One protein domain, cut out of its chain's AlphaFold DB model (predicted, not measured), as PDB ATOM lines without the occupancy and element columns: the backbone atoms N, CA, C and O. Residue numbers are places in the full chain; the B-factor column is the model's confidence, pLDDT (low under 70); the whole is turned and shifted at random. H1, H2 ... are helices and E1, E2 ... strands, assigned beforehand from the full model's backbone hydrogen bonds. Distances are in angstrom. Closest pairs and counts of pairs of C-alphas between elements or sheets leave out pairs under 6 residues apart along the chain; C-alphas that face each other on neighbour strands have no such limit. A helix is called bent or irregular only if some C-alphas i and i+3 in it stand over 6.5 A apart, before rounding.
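This is residues 210 to 351 of the 437 residues of the protein "Hypothetical protein" of Rotaria sordida (UniProt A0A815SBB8). Two separate pairs of parallel strands, E1 with E2 and E3 with E4, stand in a loose row with a gap between E2 and E3; H2 packs on the first pair and H5 on the second, both over the same side of the row. Beyond the end of E4 a helical hairpin of H6 and H7 makes a head, and residues 215 to 220, in the long link from H1 to E1, stick out from the body. The 142 printed residues hold seven named helices and four named strands, in the order H1 E1 H2 E2 H3 H4 E3 H5 E4 H6 H7, a mixed class. The whole is only just compact, close to loose, with a radius of gyration of the C-alphas of 17.3 A and spans of 44 by 37 by 31 A.

Find C-alpha 210 at (78.358, 23.114, 168.266), where H1 begins and runs to residue 213. Next come E1, residues 225 to 228, and H2, residues 234 to 244, 15.1 A long. E2 is residues 250 to 253, H3 255 to 258 and H4 268 to 272. Look at C-alpha 276, (58.938, 19.166, 155.013): E3 runs from it to 280, 12.9 A. H5, residues 287 to 294, is 10.7 A long, and E4, residues 304 to 308, 13.9 A. H6 spans residues 312 to 329, 12.2 A, and is irregular, with C-alphas 318 and 321 9.3 A apart and a kink of 127 degrees near residue 319. H7, residues 332 to 349, 27.8 A, is irregular too, with C-alphas 333 and 336 7.1 A apart; it ends at C-alpha 349, (52.318, 19.941, 192.283).

Start at E1 and E2, parallel at 22 degrees, where N 226 and O 250 are within hydrogen-bond range at 2.9 A. E1, H2, E2 form a strand-helix-strand unit, two parallel neighbour strands with a helix between, and its crossover is right-handed; the closest C-alphas of E1 and H2 are those of Ile 228 and Arg 237, 7.0 A. E2 and E3 are apart. E3 and E4 are parallel at 15 degrees, with N 278 and O 305 2.8 A apart; E3, H5, E4 are a second such right-handed unit, and the closest C-alphas of E3 and H5 are those of Val 278 and Met 294, 6.8 A. H3 and H5 only just touch, with 3 pairs of C-alphas within 8 A, the closest Gly 258 and Ile 293 at 5.1 A. The hairpin H6 and H7 touches with residues 318 to 319 of H6 and 339 to 346 of H7 alone, at a steep tilt of 44 degrees, opposite ways; its closest C-alphas are those of Ile 318 and Arg 343, 6.2 A. H1, H2 and H4 touch no helix. Every O i to N i+4 pair is within hydrogen-bond range in H2, H4 and H5, against 12 of 14 in H7 and 5 of 14 in H6, where 7 of 15 O i to N i+3 pairs are; H1 and H3 are too short for an i+4 pair.

The C-alphas of Gln 269 and Ser 351, the two farthest apart, are 49.6 A apart. The printed part has no cut, and its one long link is H1 to E1, 11 residues. The mean pLDDT of the printed part is 76.0; look for values under 70 at 32 residues, among them 210 to 214, 258 to 262, 285 to 289, 297 to 301 and 346 to 351.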
ATOM      1  N   PHE A 210      76.948  23.133 168.598       55.69
ATOM      2  CA  PHE A 210      78.358  23.114 168.266       55.69
ATOM      3  C   PHE A 210      79.003  21.742 168.508       55.69
ATOM      4  O   PHE A 210      79.826  21.321 167.703       55.69
ATOM      5  N   ARG A 211      78.610  21.002 169.557       56.47
ATOM      6  CA  ARG A 211      79.190  19.678 169.845       56.47
ATOM      7  C   ARG A 211      78.751  18.610 168.836       56.47
ATOM      8  O   ARG A 211      79.584  17.832 168.392       56.47
ATOM      9  N   PHE A 212      77.478  18.597 168.432       64.44
ATOM     10  CA  PHE A 212      76.969  17.652 167.425       64.44
ATOM     11  C   PHE A 212      77.405  18.024 166.001       64.44
ATOM     12  O   PHE A 212      77.851  17.159 165.250       64.44
ATOM     13  N   TYR A 213      77.370  19.313 165.642       63.78
ATOM     14  CA  TYR A 213      77.841  19.793 164.337       63.78
ATOM     15  C   TYR A 213      79.335  19.504 164.094       63.78
ATOM     16  O   TYR A 213      79.772  19.330 162.953       63.78
ATOM     17  N   ASN A 214      80.124  19.431 165.168       68.00
ATOM     18  CA  ASN A 214      81.544  19.081 165.125       68.00
ATOM     19  C   ASN A 214      81.838  17.621 165.504       68.00
ATOM     20  O   ASN A 214      83.000  17.286 165.685       68.00
ATOM     21  N   SER A 215      80.820  16.762 165.610       74.25
ATOM     22  CA  SER A 215      81.022  15.331 165.853       74.25
ATOM     23  C   SER A 215      81.440  14.591 164.580       74.25
ATOM     24  O   SER A 215      80.991  14.925 163.478       74.25
ATOM     25  N   ASP A 216      82.241  13.535 164.737       73.88
ATOM     26  CA  ASP A 216      82.670  12.677 163.625       73.88
ATOM     27  C   ASP A 216      81.484  12.000 162.926       73.88
ATOM     28  O   ASP A 216      81.516  11.773 161.718       73.88
ATOM     29  N   THR A 217      80.387  11.769 163.651       74.31
ATOM     30  CA  THR A 217      79.139  11.194 163.130       74.31
ATOM     31  C   THR A 217      78.508  12.046 162.026       74.31
ATOM     32  O   THR A 217      77.849  11.509 161.139       74.31
ATOM     33  N   LEU A 218      78.713  13.368 162.048       74.62
ATOM     34  CA  LEU A 218      78.143  14.289 161.062       74.62
ATOM     35  C   LEU A 218      79.099  14.604 159.900       74.62
ATOM     36  O   LEU A 218      78.695  15.264 158.941       74.62
ATOM     37  N   SER A 219      80.357  14.158 159.979       75.06
ATOM     38  CA  SER A 219      81.426  14.512 159.034       75.06
ATOM     39  C   SER A 219      81.082  14.170 157.578       75.06
ATOM     40  O   SER A 219      81.307  14.989 156.688       75.06
ATOM     41  N   SER A 220      80.444  13.021 157.345       76.69
ATOM     42  CA  SER A 220      80.078  12.507 156.017       76.69
ATOM     43  C   SER A 220      78.968  13.299 155.317       76.69
ATOM     44  O   SER A 220      78.923  13.339 154.090       76.69
ATOM     45  N   ILE A 221      78.087  13.958 156.076       78.75
ATOM     46  CA  ILE A 221      76.935  14.711 155.546       78.75
ATOM     47  C   ILE A 221      77.029  16.218 155.808       78.75
ATOM     48  O   ILE A 221      76.118  16.965 155.445       78.75
ATOM     49  N   LYS A 222      78.133  16.692 156.398       76.81
ATOM     50  CA  LYS A 222      78.305  18.080 156.856       76.81
ATOM     51  C   LYS A 222      78.075  19.115 155.750       76.81
ATOM     52  O   LYS A 222      77.483  20.153 156.015       76.81
ATOM     53  N   GLY A 223      78.439  18.814 154.498       75.25
ATOM     54  CA  GLY A 223      78.189  19.698 153.344       75.25
ATOM     55  C   GLY A 223      76.703  19.922 153.007       75.25
ATOM     56  O   GLY A 223      76.332  20.913 152.365       75.25
ATOM     57  N   SER A 224      75.827  19.032 153.473       77.94
ATOM     58  CA  SER A 224      74.374  19.098 153.279       77.94
ATOM     59  C   SER A 224      73.620  19.583 154.520       77.94
ATOM     60  O   SER A 224      72.417  19.844 154.428       77.94
ATOM     61  N   VAL A 225      74.317  19.760 155.647       84.06
ATOM     62  CA  VAL A 225      73.748  20.202 156.923       84.06
ATOM     63  C   VAL A 225      74.031  21.686 157.142       84.06
ATOM     64  O   VAL A 225      75.168  22.140 157.051       84.06
ATOM     65  N   GLN A 226      72.995  22.450 157.469       85.94
ATOM     66  CA  GLN A 226      73.118  23.841 157.900       85.94
ATOM     67  C   GLN A 226      72.698  23.998 159.361       85.94
ATOM     68  O   GLN A 226      71.794  23.310 159.833       85.94
ATOM     69  N   LEU A 227      73.354  24.916 160.069       83.50
ATOM     70  CA  LEU A 227      73.122  25.190 161.481       83.50
ATOM     71  C   LEU A 227      72.603  26.619 161.663       83.50
ATOM     72  O   LEU A 227      73.287  27.574 161.301       83.50
ATOM     73  N   ILE A 228      71.419  26.766 162.260       83.12
ATOM     74  CA  ILE A 228      70.860  28.064 162.652       83.12
ATOM     75  C   ILE A 228      70.873  28.165 164.181       83.12
ATOM     76  O   ILE A 228      70.218  27.387 164.876       83.12
ATOM     77  N   THR A 229      71.633  29.136 164.688       79.56
ATOM     78  CA  THR A 229      71.702  29.503 166.108       79.56
ATOM     79  C   THR A 229      71.410  30.990 166.289       79.56
ATOM     80  O   THR A 229      71.378  31.776 165.340       79.56
ATOM     81  N   GLU A 230      71.232  31.393 167.534       73.56
ATOM     82  CA  GLU A 230      70.939  32.741 168.008       73.56
ATOM     83  C   GLU A 230      72.058  33.728 167.654       73.56
ATOM     84  O   GLU A 230      71.816  34.928 167.566       73.56
ATOM     85  N   ARG A 231      73.264  33.211 167.385       73.06
ATOM     86  CA  ARG A 231      74.448  33.982 166.986       73.06
ATOM     87  C   ARG A 231      74.457  34.362 165.501       73.06
ATOM     88  O   ARG A 231      75.245  35.214 165.109       73.06
ATOM     89  N   VAL A 232      73.612  33.742 164.671       77.06
ATOM     90  CA  VAL A 232      73.529  34.042 163.233       77.06
ATOM     91  C   VAL A 232      72.817  35.380 163.018       77.06
ATOM     92  O   VAL A 232      71.722  35.602 163.556       77.06
ATOM     93  N   SER A 233      73.412  36.251 162.196       80.50
ATOM     94  CA  SER A 233      72.865  37.572 161.868       80.50
ATOM     95  C   SER A 233      71.491  37.477 161.188       80.50
ATOM     96  O   SER A 233      71.167  36.485 160.534       80.50
ATOM     97  N   ALA A 234      70.659  38.517 161.304       78.00
ATOM     98  CA  ALA A 234      69.301  38.501 160.746       78.00
ATOM     99  C   ALA A 234      69.272  38.255 159.221       78.00
ATOM    100  O   ALA A 234      68.430  37.505 158.728       78.00
ATOM    101  N   LYS A 235      70.232  38.828 158.482       78.94
ATOM    102  CA  LYS A 235      70.345  38.699 157.020       78.94
ATOM    103  C   LYS A 235      70.747  37.285 156.583       78.94
ATOM    104  O   LYS A 235      70.183  36.729 155.638       78.94
ATOM    105  N   GLU A 236      71.701  36.676 157.281       80.50
ATOM    106  CA  GLU A 236      72.115  35.290 157.021       80.50
ATOM    107  C   GLU A 236      71.021  34.302 157.414       80.50
ATOM    108  O   GLU A 236      70.742  33.355 156.681       80.50
ATOM    109  N   ARG A 237      70.334  34.566 158.528       82.44
ATOM    110  CA  ARG A 237      69.219  33.757 159.015       82.44
ATOM    111  C   ARG A 237      68.100  33.649 157.985       82.44
ATOM    112  O   ARG A 237      67.657  32.541 157.702       82.44
ATOM    113  N   GLU A 238      67.675  34.760 157.384       80.62
ATOM    114  CA  GLU A 238      66.649  34.742 156.331       80.62
ATOM    115  C   GLU A 238      67.088  33.895 155.125       80.62
ATOM    116  O   GLU A 238      66.300  33.144 154.545       80.62
ATOM    117  N   THR A 239      68.377  33.954 154.787       81.62
ATOM    118  CA  THR A 239      68.966  33.145 153.715       81.62
ATOM    119  C   THR A 239      68.955  31.653 154.066       81.62
ATOM    120  O   THR A 239      68.581  30.829 153.230       81.62
ATOM    121  N   PHE A 240      69.307  31.284 155.300       84.94
ATOM    122  CA  PHE A 240      69.277  29.892 155.765       84.94
ATOM    123  C   PHE A 240      67.860  29.333 155.858       84.94
ATOM    124  O   PHE A 240      67.637  28.196 155.447       84.94
ATOM    125  N   ILE A 241      66.889  30.130 156.305       83.00
ATOM    126  CA  ILE A 241      65.473  29.739 156.337       83.00
ATOM    127  C   ILE A 241      64.962  29.453 154.921       83.00
ATOM    128  O   ILE A 241      64.371  28.402 154.684       83.00
ATOM    129  N   LYS A 242      65.254  30.327 153.947       81.31
ATOM    130  CA  LYS A 242      64.875  30.106 152.537       81.31
ATOM    131  C   LYS A 242      65.514  28.844 151.953       81.31
ATOM    132  O   LYS A 242      64.886  28.142 151.165       81.31
ATOM    133  N   ARG A 243      66.756  28.536 152.341       82.75
ATOM    134  CA  ARG A 243      67.481  27.330 151.900       82.75
ATOM    135  C   ARG A 243      67.038  26.057 152.626       82.75
ATOM    136  O   ARG A 243      67.197  24.977 152.062       82.75
ATOM    137  N   ALA A 244      66.470  26.168 153.825       83.75
ATOM    138  CA  ALA A 244      66.057  25.025 154.640       83.75
ATOM    139  C   ALA A 244      65.008  24.155 153.943       83.75
ATOM    140  O   ALA A 244      65.040  22.938 154.073       83.75
ATOM    141  N   ALA A 245      64.124  24.772 153.156       80.38
ATOM    142  CA  ALA A 245      63.043  24.091 152.446       80.38
ATOM    143  C   ALA A 245      63.425  23.659 151.012       80.38
ATOM    144  O   ALA A 245      62.579  23.645 150.113       80.38
ATOM    145  N   THR A 246      64.704  23.342 150.770       83.31
ATOM    146  CA  THR A 246      65.207  22.877 149.463       83.31
ATOM    147  C   THR A 246      65.591  21.398 149.485       83.31
ATOM    148  O   THR A 246      65.883  20.829 150.534       83.31
ATOM    149  N   TYR A 247      65.567  20.758 148.312       84.19
ATOM    150  CA  TYR A 247      65.856  19.331 148.182       84.19
ATOM    151  C   TYR A 247      67.263  18.971 148.696       84.19
ATOM    152  O   TYR A 247      68.239  19.658 148.391       84.19
ATOM    153  N   GLY A 248      67.359  17.881 149.467       83.38
ATOM    154  CA  GLY A 248      68.628  17.353 149.984       83.38
ATOM    155  C   GLY A 248      69.266  18.174 151.111       83.38
ATOM    156  O   GLY A 248      70.439  17.961 151.417       83.38
ATOM    157  N   LYS A 249      68.536  19.121 151.719       86.12
ATOM    158  CA  LYS A 249      69.037  19.934 152.833       86.12
ATOM    159  C   LYS A 249      68.511  19.476 154.185       86.12
ATOM    160  O   LYS A 249      67.329  19.204 154.352       86.12
ATOM    161  N   VAL A 250      69.418  19.458 155.159       88.50
ATOM    162  CA  VAL A 250      69.128  19.195 156.570       88.50
ATOM    163  C   VAL A 250      69.441  20.457 157.360       88.50
ATOM    164  O   VAL A 250      70.523  21.028 157.226       88.50
ATOM    165  N   THR A 251      68.496  20.911 158.178       87.81
ATOM    166  CA  THR A 251      68.643  22.135 158.975       87.81
ATOM    167  C   THR A 251      68.574  21.795 160.450       87.81
ATOM    168  O   THR A 251      67.548  21.318 160.924       87.81
ATOM    169  N   LEU A 252      69.656  22.060 161.174       87.00
ATOM    170  CA  LEU A 252      69.701  21.964 162.625       87.00
ATOM    171  C   LEU A 252      69.287  23.308 163.219       87.00
ATOM    172  O   LEU A 252      69.896  24.343 162.933       87.00
ATOM    173  N   LEU A 253      68.242  23.274 164.040       82.75
ATOM    174  CA  LEU A 253      67.654  24.437 164.692       82.75
ATOM    175  C   LEU A 253      67.830  24.305 166.204       82.75
ATOM    176  O   LEU A 253      67.566  23.245 166.774       82.75
ATOM    177  N   THR A 254      68.235  25.383 166.870       78.81
ATOM    178  CA  THR A 254      68.085  25.467 168.328       78.81
ATOM    179  C   THR A 254      66.607  25.637 168.687       78.81
ATOM    180  O   THR A 254      65.797  26.097 167.876       78.81
ATOM    181  N   ARG A 255      66.244  25.274 169.925       72.12
ATOM    182  CA  ARG A 255      64.865  25.333 170.454       72.12
ATOM    183  C   ARG A 255      64.183  26.687 170.211       72.12
ATOM    184  O   ARG A 255      62.986  26.744 169.949       72.12
ATOM    185  N   THR A 256      64.966  27.759 170.209       67.81
ATOM    186  CA  THR A 256      64.581  29.154 169.947       67.81
ATOM    187  C   THR A 256      63.875  29.355 168.613       67.81
ATOM    188  O   THR A 256      62.916  30.119 168.535       67.81
ATOM    189  N   PHE A 257      64.297  28.636 167.570       70.56
ATOM    190  CA  PHE A 257      63.723  28.745 166.224       70.56
ATOM    191  C   PHE A 257      62.496  27.850 166.016       70.56
ATOM    192  O   PHE A 257      61.867  27.910 164.960       70.56
ATOM    193  N   GLY A 258      62.095  27.076 167.032       59.28
ATOM    194  CA  GLY A 258      60.794  26.399 167.064       59.28
ATOM    195  C   GLY A 258      59.613  27.379 167.127       59.28
ATOM    196  O   GLY A 258      58.482  27.021 166.784       59.28
ATOM    197  N   ARG A 259      59.863  28.645 167.501       58.88
ATOM    198  CA  ARG A 259      58.875  29.733 167.575       58.88
ATOM    199  C   ARG A 259      59.207  30.857 166.574       58.88
ATOM    200  O   ARG A 259      60.362  31.207 166.375       58.88
ATOM    201  N   GLY A 260      58.180  31.423 165.930       58.47
ATOM    202  CA  GLY A 260      58.284  32.657 165.127       58.47
ATOM    203  C   GLY A 260      59.052  32.586 163.795       58.47
ATOM    204  O   GLY A 260      59.313  33.634 163.219       58.47
ATOM    205  N   THR A 261      59.416  31.391 163.308       66.06
ATOM    206  CA  THR A 261      60.169  31.219 162.049       66.06
ATOM    207  C   THR A 261      59.387  30.403 161.017       66.06
ATOM    208  O   THR A 261      58.824  29.356 161.344       66.06
ATOM    209  N   ASP A 262      59.360  30.871 159.770       67.38
ATOM    210  CA  ASP A 262      58.474  30.355 158.725       67.38
ATOM    211  C   ASP A 262      59.260  29.636 157.623       67.38
ATOM    212  O   ASP A 262      60.027  30.260 156.891       67.38
ATOM    213  N   PHE A 263      59.044  28.326 157.473       76.44
ATOM    214  CA  PHE A 263      59.703  27.499 156.458       76.44
ATOM    215  C   PHE A 263      58.770  27.263 155.271       76.44
ATOM    216  O   PHE A 263      58.099  26.242 155.172       76.44
ATOM    217  N   ILE A 264      58.692  28.240 154.370       76.69
ATOM    218  CA  ILE A 264      57.843  28.131 153.178       76.69
ATOM    219  C   ILE A 264      58.539  27.233 152.148       76.69
ATOM    220  O   ILE A 264      59.585  27.603 151.605       76.69
ATOM    221  N   CYS A 265      57.948  26.077 151.835       76.31
ATOM    222  CA  CYS A 265      58.447  25.200 150.783       76.31
ATOM    223  C   CYS A 265      57.911  25.628 149.413       76.31
ATOM    224  O   CYS A 265      56.722  25.561 149.142       76.31
ATOM    225  N   ARG A 266      58.802  26.057 148.511       77.38
ATOM    226  CA  ARG A 266      58.456  26.336 147.098       77.38
ATOM    227  C   ARG A 266      59.023  25.299 146.130       77.38
ATOM    228  O   ARG A 266      58.899  25.435 144.915       77.38
ATOM    229  N   ASN A 267      59.705  24.283 146.656       80.62
ATOM    230  CA  ASN A 267      60.400  23.292 145.854       80.62
ATOM    231  C   ASN A 267      59.439  22.155 145.467       80.62
ATOM    232  O   ASN A 267      59.029  21.365 146.315       80.62
ATOM    233  N   ARG A 268      59.120  22.044 144.170       82.56
ATOM    234  CA  ARG A 268      58.186  21.034 143.637       82.56
ATOM    235  C   ARG A 268      58.604  19.591 143.939       82.56
ATOM    236  O   ARG A 268      57.736  18.756 144.152       82.56
ATOM    237  N   GLN A 269      59.904  19.303 143.985       84.56
ATOM    238  CA  GLN A 269      60.416  17.963 144.282       84.56
ATOM    239  C   GLN A 269      60.236  17.601 145.761       84.56
ATOM    240  O   GLN A 269      59.908  16.464 146.078       84.56
ATOM    241  N   VAL A 270      60.395  18.568 146.669       83.94
ATOM    242  CA  VAL A 270      60.132  18.367 148.104       83.94
ATOM    243  C   VAL A 270      58.637  18.149 148.344       83.94
ATOM    244  O   VAL A 270      58.267  17.193 149.017       83.94
ATOM    245  N   LEU A 271      57.775  18.961 147.723       84.00
ATOM    246  CA  LEU A 271      56.317  18.801 147.811       84.00
ATOM    247  C   LEU A 271      55.842  17.451 147.241       84.00
ATOM    248  O   LEU A 271      55.016  16.783 147.860       84.00
ATOM    249  N   ALA A 272      56.406  17.008 146.111       83.25
ATOM    250  CA  ALA A 272      56.118  15.693 145.530       83.25
ATOM    251  C   ALA A 272      56.529  14.524 146.446       83.25
ATOM    252  O   ALA A 272      55.885  13.479 146.427       83.25
ATOM    253  N   ASN A 273      57.551  14.721 147.285       84.56
ATOM    254  CA  ASN A 273      58.064  13.729 148.234       84.56
ATOM    255  C   ASN A 273      57.392  13.786 149.622       84.56
ATOM    256  O   ASN A 273      57.896  13.181 150.564       84.56
ATOM    257  N   GLY A 274      56.267  14.496 149.768       82.44
ATOM    258  CA  GLY A 274      55.528  14.583 151.036       82.44
ATOM    259  C   GLY A 274      55.867  15.798 151.901       82.44
ATOM    260  O   GLY A 274      55.390  15.879 153.029       82.44
ATOM    261  N   GLY A 275      56.643  16.743 151.364       85.50
ATOM    262  CA  GLY A 275      56.920  18.042 151.970       85.50
ATOM    263  C   GLY A 275      57.995  18.026 153.053       85.50
ATOM    264  O   GLY A 275      58.916  17.209 153.035       85.50
ATOM    265  N   ILE A 276      57.933  19.002 153.959       87.00
ATOM    266  CA  ILE A 276      58.938  19.166 155.013       87.00
ATOM    267  C   ILE A 276      58.718  18.103 156.092       87.00
ATOM    268  O   ILE A 276      57.603  17.904 156.573       87.00
ATOM    269  N   HIS A 277      59.807  17.453 156.506       87.94
ATOM    270  CA  HIS A 277      59.810  16.577 157.669       87.94
ATOM    271  C   HIS A 277      60.393  17.308 158.880       87.94
ATOM    272  O   HIS A 277      61.533  17.778 158.838       87.94
ATOM    273  N   VAL A 278      59.625  17.398 159.963       88.06
ATOM    274  CA  VAL A 278      60.056  18.003 161.227       88.06
ATOM    275  C   VAL A 278      60.442  16.902 162.209       88.06
ATOM    276  O   VAL A 278      59.614  16.074 162.588       88.06
ATOM    277  N   LEU A 279      61.704  16.926 162.642       89.56
ATOM    278  CA  LEU A 279      62.232  16.054 163.689       89.56
ATOM    279  C   LEU A 279      62.445  16.844 164.976       89.56
ATOM    280  O   LEU A 279      63.300  17.727 165.034       89.56
ATOM    281  N   GLN A 280      61.690  16.502 166.014       87.81
ATOM    282  CA  GLN A 280      61.877  17.052 167.351       87.81
ATOM    283  C   GLN A 280      62.701  16.084 168.199       87.81
ATOM    284  O   GLN A 280      62.310  14.939 168.402       87.81
ATOM    285  N   THR A 281      63.843  16.544 168.709       87.12
ATOM    286  CA  THR A 281      64.809  15.683 169.412       87.12
ATOM    287  C   THR A 281      64.765  15.815 170.939       87.12
ATOM    288  O   THR A 281      65.746  15.521 171.614       87.12
ATOM    289  N   PHE A 282      63.682  16.363 171.494       85.31
ATOM    290  CA  PHE A 282      63.498  16.566 172.935       85.31
ATOM    291  C   PHE A 282      62.009  16.604 173.282       85.31
ATOM    292  O   PHE A 282      61.197  17.018 172.454       85.31
ATOM    293  N   PHE A 283      61.637  16.235 174.508       82.69
ATOM    294  CA  PHE A 283      60.243  16.307 174.947       82.69
ATOM    295  C   PHE A 283      59.907  17.723 175.432       82.69
ATOM    296  O   PHE A 283      60.613  18.287 176.273       82.69
ATOM    297  N   SER A 284      58.855  18.332 174.879       76.06
ATOM    298  CA  SER A 284      58.450  19.693 175.246       76.06
ATOM    299  C   SER A 284      57.850  19.731 176.649       76.06
ATOM    300  O   SER A 284      56.973  18.938 176.988       76.06
ATOM    301  N   LYS A 285      58.288  20.703 177.460       68.75
ATOM    302  CA  LYS A 285      57.743  20.922 178.813       68.75
ATOM    303  C   LYS A 285      56.306  21.451 178.773       68.75
ATOM    304  O   LYS A 285      55.529  21.173 179.675       68.75
ATOM    305  N   GLU A 286      55.962  22.191 177.723       60.19
ATOM    306  CA  GLU A 286      54.617  22.702 177.472       60.19
ATOM    307  C   GLU A 286      54.059  22.078 176.194       60.19
ATOM    308  O   GLU A 286      54.713  22.117 175.150       60.19
ATOM    309  N   LEU A 287      52.817  21.600 176.244       62.78
ATOM    310  CA  LEU A 287      52.115  21.077 175.068       62.78
ATOM    311  C   LEU A 287      51.992  22.136 173.947       62.78
ATOM    312  O   LEU A 287      52.088  21.827 172.762       62.78
ATOM    313  N   SER A 288      51.863  23.418 174.306       56.91
ATOM    314  CA  SER A 288      51.773  24.525 173.341       56.91
ATOM    315  C   SER A 288      53.054  24.735 172.517       56.91
ATOM    316  O   SER A 288      52.990  25.170 171.369       56.91
ATOM    317  N   GLU A 289      54.227  24.446 173.086       65.94
ATOM    318  CA  GLU A 289      55.508  24.508 172.377       65.94
ATOM    319  C   GLU A 289      55.612  23.390 171.343       65.94
ATOM    320  O   GLU A 289      56.045  23.627 170.217       65.94
ATOM    321  N   GLU A 290      55.155  22.199 171.712       71.25
ATOM    322  CA  GLU A 290      55.146  21.022 170.852       71.25
ATOM    323  C   GLU A 290      54.290  21.247 169.602       71.25
ATOM    324  O   GLU A 290      54.781  21.107 168.481       71.25
ATOM    325  N   TYR A 291      53.053  21.728 169.775       68.56
ATOM    326  CA  TYR A 291      52.171  22.073 168.655       68.56
ATOM    327  C   TYR A 291      52.775  23.134 167.728       68.56
ATOM    328  O   TYR A 291      52.582  23.097 166.513       68.56
ATOM    329  N   GLN A 292      53.537  24.080 168.279       67.25
ATOM    330  CA  GLN A 292      54.197  25.113 167.481       67.25
ATOM    331  C   GLN A 292      55.387  24.588 166.681       67.25
ATOM    332  O   GLN A 292      55.664  25.139 165.615       67.25
ATOM    333  N   ILE A 293      56.091  23.568 167.180       75.31
ATOM    334  CA  ILE A 293      57.163  22.879 166.452       75.31
ATOM    335  C   ILE A 293      56.550  21.992 165.368       75.31
ATOM    336  O   ILE A 293      56.996  22.040 164.223       75.31
ATOM    337  N   MET A 294      55.493  21.249 165.700       74.19
ATOM    338  CA  MET A 294      54.751  20.412 164.757       74.19
ATOM    339  C   MET A 294      54.232  21.233 163.568       74.19
ATOM    340  O   MET A 294      54.455  20.862 162.422       74.19
ATOM    341  N   GLY A 295      53.658  22.413 163.817       71.50
ATOM    342  CA  GLY A 295      53.148  23.319 162.777       71.50
ATOM    343  C   GLY A 295      54.205  24.019 161.904       71.50
ATOM    344  O   GLY A 295      53.889  25.009 161.238       71.50
ATOM    345  N   ARG A 296      55.475  23.587 161.929       75.25
ATOM    346  CA  ARG A 296      56.548  24.136 161.074       75.25
ATOM    347  C   ARG A 296      56.681  23.427 159.728       75.25
ATOM    348  O   ARG A 296      57.309  24.002 158.843       75.25
ATOM    349  N   GLY A 297      56.124  22.224 159.583       65.31
ATOM    350  CA  GLY A 297      56.207  21.432 158.355       65.31
ATOM    351  C   GLY A 297      55.201  21.869 157.287       65.31
ATOM    352  O   GLY A 297      55.596  22.136 156.154       65.31
ATOM    353  N   ALA A 298      53.921  21.986 157.652       64.56
ATOM    354  CA  ALA A 298      52.824  22.318 156.745       64.56
ATOM    355  C   ALA A 298      52.300  23.733 156.956       64.56
ATOM    356  O   ALA A 298      51.884  24.125 158.051       64.56
ATOM    357  N   ARG A 299      52.227  24.493 155.863       63.53
ATOM    358  CA  ARG A 299      51.489  25.756 155.797       63.53
ATOM    359  C   ARG A 299      50.702  25.828 154.503       63.53
ATOM    360  O   ARG A 299      51.114  25.274 153.497       63.53
ATOM    361  N   GLN A 300      49.555  26.507 154.549       58.34
ATOM    362  CA  GLN A 300      48.678  26.714 153.386       58.34
ATOM    363  C   GLN A 300      48.202  25.417 152.692       58.34
ATOM    364  O   GLN A 300      47.876  25.439 151.511       58.34
ATOM    365  N   GLY A 301      48.111  24.302 153.430       62.78
ATOM    366  CA  GLY A 301      47.614  23.022 152.909       62.78
ATOM    367  C   GLY A 301      48.683  22.106 152.302       62.78
ATOM    368  O   GLY A 301      48.332  21.053 151.769       62.78
ATOM    369  N   ASP A 302      49.964  22.471 152.399       72.31
ATOM    370  CA  ASP A 302      51.068  21.591 152.012       72.31
ATOM    371  C   ASP A 302      51.091  20.316 152.868       72.31
ATOM    372  O   ASP A 302      50.780  20.345 154.058       72.31
ATOM    373  N   ARG A 303      51.483  19.189 152.260       76.56
ATOM    374  CA  ARG A 303      51.754  17.953 153.006       76.56
ATOM    375  C   ARG A 303      53.017  18.138 153.837       76.56
ATOM    376  O   ARG A 303      53.986  18.718 153.354       76.56
ATOM    377  N   ASP A 304      53.016  17.610 155.048       81.38
ATOM    378  CA  ASP A 304      54.187  17.541 155.904       81.38
ATOM    379  C   ASP A 304      54.190  16.257 156.727       81.38
ATOM    380  O   ASP A 304      53.288  15.417 156.658       81.38
ATOM    381  N   SER A 305      55.259  16.075 157.492       85.56
ATOM    382  CA  SER A 305      55.335  14.991 158.456       85.56
ATOM    383  C   SER A 305      56.124  15.416 159.681       85.56
ATOM    384  O   SER A 305      57.092  16.171 159.596       85.56
ATOM    385  N   TYR A 306      55.724  14.890 160.830       86.38
ATOM    386  CA  TYR A 306      56.333  15.184 162.117       86.38
ATOM    387  C   TYR A 306      56.714  13.884 162.815       86.38
ATOM    388  O   TYR A 306      55.972  12.899 162.774       86.38
ATOM    389  N   ARG A 307      57.878  13.871 163.459       88.81
ATOM    390  CA  ARG A 307      58.296  12.779 164.335       88.81
ATOM    391  C   ARG A 307      59.121  13.321 165.494       88.81
ATOM    392  O   ARG A 307      59.922  14.241 165.338       88.81
ATOM    393  N   MET A 308      58.956  12.691 166.650       86.56
ATOM    394  CA  MET A 308      59.765  12.947 167.833       86.56
ATOM    395  C   MET A 308      60.738  11.784 168.056       86.56
ATOM    396  O   MET A 308      60.351  10.622 167.941       86.56
ATOM    397  N   ILE A 309      62.000  12.097 168.339       86.81
ATOM    398  CA  ILE A 309      63.042  11.128 168.695       86.81
ATOM    399  C   ILE A 309      63.618  11.570 170.034       86.81
ATOM    400  O   ILE A 309      64.164  12.662 170.140       86.81
ATOM    401  N   LEU A 310      63.472  10.739 171.058       83.56
ATOM    402  CA  LEU A 310      63.854  11.079 172.422       83.56
ATOM    403  C   LEU A 310      64.998  10.187 172.874       83.56
ATOM    404  O   LEU A 310      65.025   8.999 172.556       83.56
ATOM    405  N   LEU A 311      65.928  10.774 173.619       84.19
ATOM    406  CA  LEU A 311      66.912  10.013 174.368       84.19
ATOM    407  C   LEU A 311      66.276   9.589 175.693       84.19
ATOM    408  O   LEU A 311      65.721  10.431 176.392       84.19
ATOM    409  N   GLU A 312      66.354   8.303 176.037       82.81
ATOM    410  CA  GLU A 312      65.711   7.766 177.248       82.81
ATOM    411  C   GLU A 312      66.186   8.493 178.515       82.81
ATOM    412  O   GLU A 312      65.363   8.890 179.337       82.81
ATOM    413  N   ASN A 313      67.488   8.780 178.607       80.00
ATOM    414  CA  ASN A 313      68.091   9.506 179.727       80.00
ATOM    415  C   ASN A 313      67.521  10.926 179.895       80.00
ATOM    416  O   ASN A 313      67.447  11.437 181.008       80.00
ATOM    417  N   ASP A 314      67.078  11.567 178.809       81.50
ATOM    418  CA  ASP A 314      66.502  12.916 178.861       81.50
ATOM    419  C   ASP A 314      65.058  12.915 179.405       81.50
ATOM    420  O   ASP A 314      64.458  13.983 179.549       81.50
ATOM    421  N   LEU A 315      64.478  11.745 179.705       83.00
ATOM    422  CA  LEU A 315      63.136  11.600 180.287       83.00
ATOM    423  C   LEU A 315      63.140  11.551 181.820       83.00
ATOM    424  O   LEU A 315      62.066  11.562 182.424       83.00
ATOM    425  N   GLU A 316      64.317  11.553 182.452       82.31
ATOM    426  CA  GLU A 316      64.474  11.531 183.912       82.31
ATOM    427  C   GLU A 316      63.669  12.635 184.608       82.31
ATOM    428  O   GLU A 316      63.006  12.389 185.613       82.31
ATOM    429  N   TRP A 317      63.635  13.842 184.037       75.62
ATOM    430  CA  TRP A 317      62.905  14.964 184.635       75.62
ATOM    431  C   TRP A 317      61.377  14.778 184.653       75.62
ATOM    432  O   TRP A 317      60.696  15.474 185.401       75.62
ATOM    433  N   ILE A 318      60.832  13.868 183.834       79.56
ATOM    434  CA  ILE A 318      59.391  13.568 183.754       79.56
ATOM    435  C   ILE A 318      59.053  12.340 184.590       79.56
ATOM    436  O   ILE A 318      58.061  12.331 185.311       79.56
ATOM    437  N   LEU A 319      59.872  11.295 184.470       81.81
ATOM    438  CA  LEU A 319      59.616   9.981 185.059       81.81
ATOM    439  C   LEU A 319      60.249   9.815 186.452       81.81
ATOM    440  O   LEU A 319      59.992   8.828 187.140       81.81
ATOM    441  N   GLY A 320      61.058  10.784 186.885       76.88
ATOM    442  CA  GLY A 320      61.727  10.803 188.181       76.88
ATOM    443  C   GLY A 320      62.912   9.838 188.277       76.88
ATOM    444  O   GLY A 320      63.357   9.250 187.296       76.88
ATOM    445  N   ALA A 321      63.416   9.633 189.497       76.50
ATOM    446  CA  ALA A 321      64.626   8.842 189.765       76.50
ATOM    447  C   ALA A 321      64.545   7.360 189.336       76.50
ATOM    448  O   ALA A 321      65.563   6.682 189.260       76.50
ATOM    449  N   GLN A 322      63.343   6.841 189.061       79.81
ATOM    450  CA  GLN A 322      63.132   5.476 188.566       79.81
ATOM    451  C   GLN A 322      62.902   5.421 187.046       79.81
ATOM    452  O   GLN A 322      62.401   4.413 186.543       79.81
ATOM    453  N   TRP A 323      63.276   6.473 186.306       81.88
ATOM    454  CA  TRP A 323      63.030   6.586 184.867       81.88
ATOM    455  C   TRP A 323      63.509   5.364 184.076       81.88
ATOM    456  O   TRP A 323      62.794   4.918 183.190       81.88
ATOM    457  N   GLU A 324      64.641   4.749 184.433       80.94
ATOM    458  CA  GLU A 324      65.141   3.550 183.744       80.94
ATOM    459  C   GLU A 324      64.157   2.374 183.796       80.94
ATOM    460  O   GLU A 324      64.069   1.580 182.857       80.94
ATOM    461  N   ASN A 325      63.423   2.238 184.900       81.94
ATOM    462  CA  ASN A 325      62.424   1.192 185.076       81.94
ATOM    463  C   ASN A 325      61.094   1.591 184.439       81.94
ATOM    464  O   ASN A 325      60.429   0.743 183.846       81.94
ATOM    465  N   GLU A 326      60.720   2.865 184.528       80.69
ATOM    466  CA  GLU A 326      59.477   3.382 183.954       80.69
ATOM    467  C   GLU A 326      59.520   3.414 182.423       80.69
ATOM    468  O   GLU A 326      58.615   2.888 181.780       80.69
ATOM    469  N   VAL A 327      60.608   3.890 181.809       81.75
ATOM    470  CA  VAL A 327      60.785   3.885 180.345       81.75
ATOM    471  C   VAL A 327      60.671   2.466 179.781       81.75
ATOM    472  O   VAL A 327      60.019   2.258 178.762       81.75
ATOM    473  N   LYS A 328      61.219   1.453 180.466       81.69
ATOM    474  CA  LYS A 328      61.137   0.047 180.021       81.69
ATOM    475  C   LYS A 328      59.715  -0.521 180.059       81.69
ATOM    476  O   LYS A 328      59.413  -1.426 179.273       81.69
ATOM    477  N   LYS A 329      58.861  -0.018 180.960       78.75
ATOM    478  CA  LYS A 329      57.444  -0.408 181.085       78.75
ATOM    479  C   LYS A 329      56.575   0.240 180.011       78.75
ATOM    480  O   LYS A 329      55.526  -0.299 179.665       78.75
ATOM    481  N   ILE A 330      57.011   1.372 179.469       74.06
ATOM    482  CA  ILE A 330      56.240   2.178 178.536       74.06
ATOM    483  C   ILE A 330      56.704   1.874 177.100       74.06
ATOM    484  O   ILE A 330      57.724   2.378 176.639       74.06
ATOM    485  N   LYS A 331      55.963   1.035 176.361       69.19
ATOM    486  CA  LYS A 331      56.299   0.666 174.969       69.19
ATOM    487  C   LYS A 331      55.155   0.922 173.992       69.19
ATOM    488  O   LYS A 331      53.996   0.665 174.299       69.19
ATOM    489  N   GLY A 332      55.500   1.341 172.774       70.25
ATOM    490  CA  GLY A 332      54.556   1.460 171.659       70.25
ATOM    491  C   GLY A 332      53.666   2.705 171.734       70.25
ATOM    492  O   GLY A 332      54.140   3.797 172.037       70.25
ATOM    493  N   SER A 333      52.378   2.545 171.423       68.12
ATOM    494  CA  SER A 333      51.409   3.641 171.263       68.12
ATOM    495  C   SER A 333      51.100   4.424 172.544       68.12
ATOM    496  O   SER A 333      50.687   5.573 172.455       68.12
ATOM    497  N   ILE A 334      51.342   3.846 173.725       78.38
ATOM    498  CA  ILE A 334      51.038   4.462 175.032       78.38
ATOM    499  C   ILE A 334      52.139   5.401 175.554       78.38
ATOM    500  O   ILE A 334      51.963   6.046 176.592       78.38
ATOM    501  N   LEU A 335      53.287   5.471 174.868       81.38
ATOM    502  CA  LEU A 335      54.454   6.224 175.338       81.38
ATOM    503  C   LEU A 335      54.177   7.711 175.466       81.38
ATOM    504  O   LEU A 335      54.455   8.311 176.502       81.38
ATOM    505  N   TYR A 336      53.585   8.284 174.429       82.62
ATOM    506  CA  TYR A 336      53.296   9.704 174.405       82.62
ATOM    507  C   TYR A 336      52.273  10.101 175.478       82.62
ATOM    508  O   TYR A 336      52.526  11.016 176.258       82.62
ATOM    509  N   GLU A 337      51.156   9.374 175.571       81.62
ATOM    510  CA  GLU A 337      50.080   9.661 176.531       81.62
ATOM    511  C   GLU A 337      50.563   9.588 177.985       81.62
ATOM    512  O   GLU A 337      50.192  10.417 178.817       81.62
ATOM    513  N   THR A 338      51.437   8.625 178.293       84.00
ATOM    514  CA  THR A 338      52.006   8.474 179.639       84.00
ATOM    515  C   THR A 338      52.916   9.652 179.991       84.00
ATOM    516  O   THR A 338      52.789  10.228 181.072       84.00
ATOM    517  N   LEU A 339      53.795  10.054 179.066       84.00
ATOM    518  CA  LEU A 339      54.682  11.202 179.267       84.00
ATOM    519  C   LEU A 339      53.898  12.515 179.401       84.00
ATOM    520  O   LEU A 339      54.250  13.352 180.230       84.00
ATOM    521  N   ASP A 340      52.817  12.691 178.636       78.94
ATOM    522  CA  ASP A 340      51.962  13.880 178.716       78.94
ATOM    523  C   ASP A 340      51.192  13.974 180.047       78.94
ATOM    524  O   ASP A 340      51.073  15.046 180.654       78.94
ATOM    525  N   LYS A 341      50.727  12.834 180.566       81.12
ATOM    526  CA  LYS A 341      50.050  12.767 181.866       81.12
ATOM    527  C   LYS A 341      50.982  13.131 183.021       81.12
ATOM    528  O   LYS A 341      50.599  13.916 183.888       81.12
ATOM    529  N   GLU A 342      52.199  12.592 183.037       80.19
ATOM    530  CA  GLU A 342      53.195  12.935 184.062       80.19
ATOM    531  C   GLU A 342      53.674  14.389 183.925       80.19
ATOM    532  O   GLU A 342      53.778  15.102 184.927       80.19
ATOM    533  N   ARG A 343      53.827  14.889 182.688       75.69
ATOM    534  CA  ARG A 343      54.057  16.316 182.398       75.69
ATOM    535  C   ARG A 343      52.987  17.204 183.041       75.69
ATOM    536  O   ARG A 343      53.331  18.207 183.665       75.69
ATOM    537  N   SER A 344      51.715  16.823 182.934       64.12
ATOM    538  CA  SER A 344      50.588  17.580 183.493       64.12
ATOM    539  C   SER A 344      50.573  17.571 185.030       64.12
ATOM    540  O   SER A 344      50.434  18.623 185.651       64.12
ATOM    541  N   LYS A 345      50.830  16.424 185.672       70.50
ATOM    542  CA  LYS A 345      50.891  16.311 187.147       70.50
ATOM    543  C   LYS A 345      52.037  17.102 187.777       70.50
ATOM    544  O   LYS A 345      51.871  17.728 188.826       70.50
ATOM    545  N   LEU A 346      53.220  17.076 187.159       60.78
ATOM    546  CA  LEU A 346      54.375  17.848 187.628       60.78
ATOM    547  C   LEU A 346      54.097  19.355 187.609       60.78
ATOM    548  O   LEU A 346      54.632  20.095 188.442       60.78
ATOM    549  N   TYR A 347      53.246  19.798 186.684       50.00
ATOM    550  CA  TYR A 347      52.815  21.185 186.578       50.00
ATOM    551  C   TYR A 347      51.927  21.604 187.760       50.00
ATOM    552  O   TYR A 347      52.142  22.669 188.337       50.00
ATOM    553  N   GLU A 348      51.002  20.746 188.194       49.22
ATOM    554  CA  GLU A 348      50.076  21.022 189.303       49.22
ATOM    555  C   GLU A 348      50.785  21.058 190.675       49.22
ATOM    556  O   GLU A 348      50.644  22.022 191.430       49.22
ATOM    557  N   ASN A 349      51.639  20.073 190.978       46.50
ATOM    558  CA  ASN A 349      52.318  19.941 192.283       46.50
ATOM    559  C   ASN A 349      53.404  21.000 192.548       46.50
ATOM    560  O   ASN A 349      53.797  21.259 193.686       46.50
ATOM    561  N   SER A 350      53.926  21.624 191.495       41.59
ATOM    562  CA  SER A 350      54.966  22.652 191.572       41.59
ATOM    563  C   SER A 350      54.503  23.957 192.245       41.59
ATOM    564  O   SER A 350      55.343  24.754 192.683       41.59
ATOM    565  N   SER A 351      53.190  24.160 192.334       36.31
ATOM    566  CA  SER A 351      52.566  25.434 192.694       36.31
ATOM    567  C   SER A 351      52.361  25.631 194.203       36.31
ATOM    568  O   SER A 351      52.366  26.770 194.650       36.31
TER     569      SER A 351